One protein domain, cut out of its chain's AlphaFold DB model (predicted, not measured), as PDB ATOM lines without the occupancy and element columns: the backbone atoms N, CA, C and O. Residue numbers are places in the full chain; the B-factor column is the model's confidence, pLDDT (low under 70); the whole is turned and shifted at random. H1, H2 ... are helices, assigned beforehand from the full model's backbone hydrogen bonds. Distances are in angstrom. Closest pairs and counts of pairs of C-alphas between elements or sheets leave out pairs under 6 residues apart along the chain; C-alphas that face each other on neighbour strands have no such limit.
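Overview. This is residues 128 to 175 of the 175 residues of the protein "SLH domain-containing protein" of bioreactor metagenome (UniProt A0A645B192). Three short helices make a small cluster: H1 and H2 meet near their ends as a corner, and H3 packs into that corner, crossing both. From the end of H2 a long loop, residues 148 to 165, swings wide past H3 on the side away from the corner and comes back to begin H3. The printed part has 48 residues with three named helices, in the order H1, H2, H3, and no named strand; its class is all helix. It is compact, with a radius of gyration of the C-alphas of 9.5 A, and spans 28 by 19 by 18 A.

Arrangement. H1, residues 128 to 138, is close to but not clearly touching H2, residues 142 to 147. Their closest C-alphas, those of Val 136 and Pro 142, are 6.4 A apart, and they run opposite ways at a steep tilt of 67 degrees. H1 touches H3, residues 166 to 173, closest at the C-alphas of Val 133 and Tyr 168, 5.3 A apart. Their lines are about perpendicular, at 84 degrees. H2 touches H3 with the C-alphas of Ala 145 and Tyr 168 closest, 5.1 A apart, about perpendicular at 90 degrees. In H1 and H3 every O i to N i+4 pair is within hydrogen-bond range; in H2 1 of 2 is.

Along the chain. H1 begins at C-alpha 128, (170.149, 8.298, -4.714), and is 15.1 A long from first to last C-alpha. H2 begins at C-alpha 142, (164.901, -6.029, 2.460), and measures 8.9 A. H3 measures 10.2 A and ends at C-alpha 173, (160.127, 7.919, 1.896).

Size, cuts and confidence. The two C-alphas farthest apart, those of Gln 140 and Ser 156, are 28.4 A apart. The link from H1 to H2 is tight, with 3 residues, and that from H2 to H3 is long, with 18. The printed part has no cut and ends at Ala 175, the chain's last residue. The mean pLDDT of the printed part is 91.5, and residue 150 is under 70.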
ATOM      1  N   ARG A 128     171.074   8.332  -5.863       94.94
ATOM      2  CA  ARG A 128     170.149   8.298  -4.714       94.94
ATOM      3  C   ARG A 128     169.407   6.962  -4.599       94.94
ATOM      4  O   ARG A 128     169.271   6.440  -3.501       94.94
ATOM      5  N   GLU A 129     168.979   6.385  -5.725       95.56
ATOM      6  CA  GLU A 129     168.307   5.074  -5.745       95.56
ATOM      7  C   GLU A 129     169.228   3.933  -5.280       95.56
ATOM      8  O   GLU A 129     168.789   3.058  -4.540       95.56
ATOM      9  N   ALA A 130     170.510   3.962  -5.660       96.88
ATOM     10  CA  ALA A 130     171.478   2.949  -5.256       96.88
ATOM     11  C   ALA A 130     171.770   3.056  -3.757       96.88
ATOM     12  O   ALA A 130     171.719   2.054  -3.048       96.88
ATOM     13  N   LEU A 131     171.971   4.282  -3.262       96.44
ATOM     14  CA  LEU A 131     172.171   4.534  -1.839       96.44
ATOM     15  C   LEU A 131     170.964   4.080  -1.007       96.44
ATOM     16  O   LEU A 131     171.154   3.456   0.030       96.44
ATOM     17  N   ALA A 132     169.736   4.324  -1.478       96.50
ATOM     18  CA  ALA A 132     168.522   3.851  -0.813       96.50
ATOM     19  C   ALA A 132     168.489   2.318  -0.698       96.50
ATOM     20  O   ALA A 132     168.230   1.780   0.378       96.50
ATOM     21  N   VAL A 133     168.800   1.612  -1.791       97.25
ATOM     22  CA  VAL A 133     168.883   0.145  -1.793       97.25
ATOM     23  C   VAL A 133     169.953  -0.341  -0.818       97.25
ATOM     24  O   VAL A 133     169.677  -1.210   0.010       97.25
ATOM     25  N   TRP A 134     171.162   0.213  -0.884       97.69
ATOM     26  CA  TRP A 134     172.277  -0.223  -0.045       97.69
ATOM     27  C   TRP A 134     172.053   0.064   1.434       97.69
ATOM     28  O   TRP A 134     172.328  -0.806   2.255       97.69
ATOM     29  N   LEU A 135     171.501   1.230   1.775       95.56
ATOM     30  CA  LEU A 135     171.190   1.610   3.150       95.56
ATOM     31  C   LEU A 135     170.183   0.639   3.778       95.56
ATOM     32  O   LEU A 135     170.433   0.074   4.837       95.56
ATOM     33  N   VAL A 136     169.072   0.378   3.090       96.31
ATOM     34  CA  VAL A 136     168.027  -0.536   3.572       96.31
ATOM     35  C   VAL A 136     168.533  -1.977   3.677       96.31
ATOM     36  O   VAL A 136     168.209  -2.674   4.641       96.31
ATOM     37  N   LYS A 137     169.348  -2.437   2.716       96.81
ATOM     38  CA  LYS A 137     170.001  -3.752   2.806       96.81
ATOM     39  C   LYS A 137     170.964  -3.817   3.992       96.81
ATOM     40  O   LYS A 137     170.935  -4.794   4.733       96.81
ATOM     41  N   ALA A 138     171.759  -2.774   4.221       94.88
ATOM     42  CA  ALA A 138     172.681  -2.701   5.351       94.88
ATOM     43  C   ALA A 138     171.947  -2.719   6.701       94.88
ATOM     44  O   ALA A 138     172.387  -3.384   7.633       94.88
ATOM     45  N   MET A 139     170.774  -2.084   6.771       93.50
ATOM     46  CA  MET A 139     169.870  -2.132   7.926       93.50
ATOM     47  C   MET A 139     169.141  -3.478   8.089       93.50
ATOM     48  O   MET A 139     168.368  -3.630   9.031       93.50
ATOM     49  N   GLN A 140     169.366  -4.451   7.195       94.12
ATOM     50  CA  GLN A 140     168.705  -5.764   7.193       94.12
ATOM     51  C   GLN A 140     167.174  -5.676   7.049       94.12
ATOM     52  O   GLN A 140     166.426  -6.522   7.536       94.12
ATOM     53  N   LEU A 141     166.703  -4.663   6.319       95.25
ATOM     54  CA  LEU A 141     165.292  -4.426   6.025       95.25
ATOM     55  C   LEU A 141     164.800  -4.806   4.602       95.25
ATOM     56  O   LEU A 141     163.716  -4.339   4.244       95.25
ATOM     57  N   PRO A 142     165.460  -5.650   3.768       94.62
ATOM     58  CA  PRO A 142     164.901  -6.029   2.460       94.62
ATOM     59  C   PRO A 142     163.495  -6.636   2.523       94.62
ATOM     60  O   PRO A 142     162.663  -6.338   1.670       94.62
ATOM     61  N   SER A 143     163.201  -7.448   3.543       94.44
ATOM     62  CA  SER A 143     161.872  -8.050   3.724       94.44
ATOM     63  C   SER A 143     160.799  -7.000   4.013       94.44
ATOM     64  O   SER A 143     159.684  -7.101   3.508       94.44
ATOM     65  N   LEU A 144     161.142  -5.970   4.793       94.31
ATOM     66  CA  LEU A 144     160.242  -4.850   5.047       94.31
ATOM     67  C   LEU A 144     160.075  -4.004   3.785       94.31
ATOM     68  O   LEU A 144     158.949  -3.683   3.425       94.31
ATOM     69  N   ALA A 145     161.159  -3.707   3.066       94.50
ATOM     70  CA  ALA A 145     161.083  -2.991   1.796       94.50
ATOM     71  C   ALA A 145     160.192  -3.721   0.787       94.50
ATOM     72  O   ALA A 145     159.368  -3.086   0.147       94.50
ATOM     73  N   ALA A 146     160.272  -5.052   0.704       92.25
ATOM     74  CA  ALA A 146     159.422  -5.859  -0.170       92.25
ATOM     75  C   ALA A 146     157.917  -5.756   0.151       92.25
ATOM     76  O   ALA A 146     157.096  -6.043  -0.719       92.25
ATOM     77  N   SER A 147     157.541  -5.331   1.365       93.12
ATOM     78  CA  SER A 147     156.138  -5.043   1.700       93.12
ATOM     79  C   SER A 147     155.612  -3.764   1.035       93.12
ATOM     80  O   SER A 147     154.403  -3.616   0.853       93.12
ATOM     81  N   TYR A 148     156.506  -2.866   0.609       88.31
ATOM     82  CA  TYR A 148     156.161  -1.695  -0.184       88.31
ATOM     83  C   TYR A 148     156.050  -2.118  -1.653       88.31
ATOM     84  O   TYR A 148     157.021  -2.537  -2.281       88.31
ATOM     85  N   GLY A 149     154.845  -2.021  -2.219       76.44
ATOM     86  CA  GLY A 149     154.622  -2.321  -3.635       76.44
ATOM     87  C   GLY A 149     155.452  -1.418  -4.555       76.44
ATOM     88  O   GLY A 149     155.744  -0.268  -4.224       76.44
ATOM     89  N   SER A 150     155.785  -1.899  -5.758       69.62
ATOM     90  CA  SER A 150     156.575  -1.145  -6.750       69.62
ATOM     91  C   SER A 150     155.928   0.170  -7.209       69.62
ATOM     92  O   SER A 150     156.616   1.021  -7.775       69.62
ATOM     93  N   ASP A 151     154.630   0.342  -6.948       73.31
ATOM     94  CA  ASP A 151     153.844   1.527  -7.300       73.31
ATOM     95  C   ASP A 151     153.539   2.447  -6.110       73.31
ATOM     96  O   ASP A 151     152.888   3.475  -6.299       73.31
ATOM     97  N   ALA A 152     154.037   2.123  -4.908       78.81
ATOM     98  CA  ALA A 152     153.789   2.890  -3.681       78.81
ATOM     99  C   ALA A 152     154.323   4.334  -3.736       78.81
ATOM    100  O   ALA A 152     153.909   5.185  -2.955       78.81
ATOM    101  N   LEU A 153     155.230   4.628  -4.672       87.12
ATOM    102  CA  LEU A 153     155.783   5.963  -4.858       87.12
ATOM    103  C   LEU A 153     154.756   6.923  -5.474       87.12
ATOM    104  O   LEU A 153     154.182   6.671  -6.542       87.12
ATOM    105  N   THR A 154     154.602   8.075  -4.828       88.12
ATOM    106  CA  THR A 154     153.735   9.183  -5.260       88.12
ATOM    107  C   THR A 154     154.499  10.297  -5.983       88.12
ATOM    108  O   THR A 154     153.880  11.227  -6.494       88.12
ATOM    109  N   PHE A 155     155.831  10.196  -6.078       89.69
ATOM    110  CA  PHE A 155     156.673  11.164  -6.781       89.69
ATOM    111  C   PHE A 155     156.352  11.227  -8.282       89.69
ATOM    112  O   PHE A 155     156.135  10.198  -8.930       89.69
ATOM    113  N   SER A 156     156.371  12.435  -8.851       92.06
ATOM    114  CA  SER A 156     156.088  12.673 -10.275       92.06
ATOM    115  C   SER A 156     157.118  12.041 -11.214       92.06
ATOM    116  O   SER A 156     156.795  11.677 -12.338       92.06
ATOM    117  N   ASP A 157     158.357  11.889 -10.752       92.25
ATOM    118  CA  ASP A 157     159.501  11.355 -11.492       92.25
ATOM    119  C   ASP A 157     159.784   9.874 -11.186       92.25
ATOM    120  O   ASP A 157     160.802   9.338 -11.620       92.25
ATOM    121  N   LYS A 158     158.875   9.157 -10.507       90.38
ATOM    122  CA  LYS A 158     159.074   7.748 -10.104       90.38
ATOM    123  C   LYS A 158     159.442   6.790 -11.240       90.38
ATOM    124  O   LYS A 158     160.047   5.747 -11.001       90.38
ATOM    125  N   ALA A 159     159.076   7.128 -12.476       90.88
ATOM    126  CA  ALA A 159     159.432   6.353 -13.660       90.88
ATOM    127  C   ALA A 159     160.949   6.352 -13.938       90.88
ATOM    128  O   ALA A 159     161.440   5.392 -14.525       90.88
ATOM    129  N   ALA A 160     161.684   7.374 -13.483       93.38
ATOM    130  CA  ALA A 160     163.142   7.455 -13.580       93.38
ATOM    131  C   ALA A 160     163.868   6.564 -12.556       93.38
ATOM    132  O   ALA A 160     165.067   6.335 -12.694       93.38
ATOM    133  N   ILE A 161     163.152   6.051 -11.548       93.44
ATOM    134  CA  ILE A 161     163.690   5.122 -10.552       93.44
ATOM    135  C   ILE A 161     163.564   3.699 -11.089       93.44
ATOM    136  O   ILE A 161     162.476   3.253 -11.493       93.44
ATOM    137  N   THR A 162     164.674   2.968 -11.034       93.88
ATOM    138  CA  THR A 162     164.754   1.559 -11.427       93.88
ATOM    139  C   THR A 162     163.693   0.750 -10.686       93.88
ATOM    140  O   THR A 162     163.577   0.843  -9.466       93.88
ATOM    141  N   ALA A 163     162.916  -0.069 -11.404       92.12
ATOM    142  CA  ALA A 163     161.765  -0.773 -10.829       92.12
ATOM    143  C   ALA A 163     162.113  -1.599  -9.575       92.12
ATOM    144  O   ALA A 163     161.364  -1.570  -8.602       92.12
ATOM    145  N   SER A 164     163.275  -2.261  -9.562       92.06
ATOM    146  CA  SER A 164     163.766  -3.037  -8.415       92.06
ATOM    147  C   SER A 164     164.184  -2.186  -7.210       92.06
ATOM    148  O   SER A 164     164.183  -2.692  -6.091       92.06
ATOM    149  N   ALA A 165     164.513  -0.906  -7.404       95.12
ATOM    150  CA  ALA A 165     164.886   0.017  -6.333       95.12
ATOM    151  C   ALA A 165     163.667   0.688  -5.675       95.12
ATOM    152  O   ALA A 165     163.758   1.153  -4.540       95.12
ATOM    153  N   ARG A 166     162.510   0.724  -6.352       94.88
ATOM    154  CA  ARG A 166     161.313   1.439  -5.872       94.88
ATOM    155  C   ARG A 166     160.829   1.008  -4.484       94.88
ATOM    156  O   ARG A 166     160.538   1.912  -3.710       94.88
ATOM    157  N   PRO A 167     160.787  -0.290  -4.118       95.12
ATOM    158  CA  PRO A 167     160.376  -0.698  -2.770       95.12
ATOM    159  C   PRO A 167     161.295  -0.137  -1.672       95.12
ATOM    160  O   PRO A 167     160.832   0.301  -0.623       95.12
ATOM    161  N   TYR A 168     162.600  -0.073  -1.944       95.75
ATOM    162  CA  TYR A 168     163.605   0.473  -1.028       95.75
ATOM    163  C   TYR A 168     163.458   1.989  -0.869       95.75
ATOM    164  O   TYR A 168     163.487   2.506   0.245       95.75
ATOM    165  N   VAL A 169     163.247   2.702  -1.981       95.69
ATOM    166  CA  VAL A 169     162.976   4.146  -1.955       95.69
ATOM    167  C   VAL A 169     161.654   4.440  -1.241       95.69
ATOM    168  O   VAL A 169     161.582   5.390  -0.470       95.69
ATOM    169  N   ALA A 170     160.623   3.622  -1.459       94.38
ATOM    170  CA  ALA A 170     159.314   3.792  -0.838       94.38
ATOM    171  C   ALA A 170     159.369   3.615   0.683       94.38
ATOM    172  O   ALA A 170     158.783   4.422   1.398       94.38
ATOM    173  N   LEU A 171     160.114   2.615   1.167       94.69
ATOM    174  CA  LEU A 171     160.350   2.424   2.596       94.69
ATOM    175  C   LEU A 171     160.981   3.671   3.233       94.69
ATOM    176  O   LEU A 171     160.478   4.160   4.239       94.69
ATOM    177  N   LEU A 172     162.049   4.209   2.635       93.50
ATOM    178  CA  LEU A 172     162.729   5.391   3.176       93.50
ATOM    179  C   LEU A 172     161.903   6.676   3.055       93.50
ATOM    180  O   LEU A 172     162.069   7.576   3.865       93.50
ATOM    181  N   ALA A 173     161.020   6.773   2.060       91.12
ATOM    182  CA  ALA A 173     160.127   7.919   1.896       91.12
ATOM    183  C   ALA A 173     158.950   7.924   2.890       91.12
ATOM    184  O   ALA A 173     158.262   8.936   3.001       91.12
ATOM    185  N   ALA A 174     158.688   6.798   3.558       85.81
ATOM    186  CA  ALA A 174     157.608   6.648   4.529       85.81
ATOM    187  C   ALA A 174     158.061   6.811   5.993       85.81
ATOM    188  O   ALA A 174     157.204   6.788   6.878       85.81
ATOM    189  N   ALA A 175     159.372   6.919   6.234       71.00
ATOM    190  CA  ALA A 175     159.986   7.132   7.546       71.00
ATOM    191  C   ALA A 175     160.099   8.629   7.871       71.00
ATOM    192  O   ALA A 175     159.925   8.969   9.062       71.00
TER     193      ALA A 175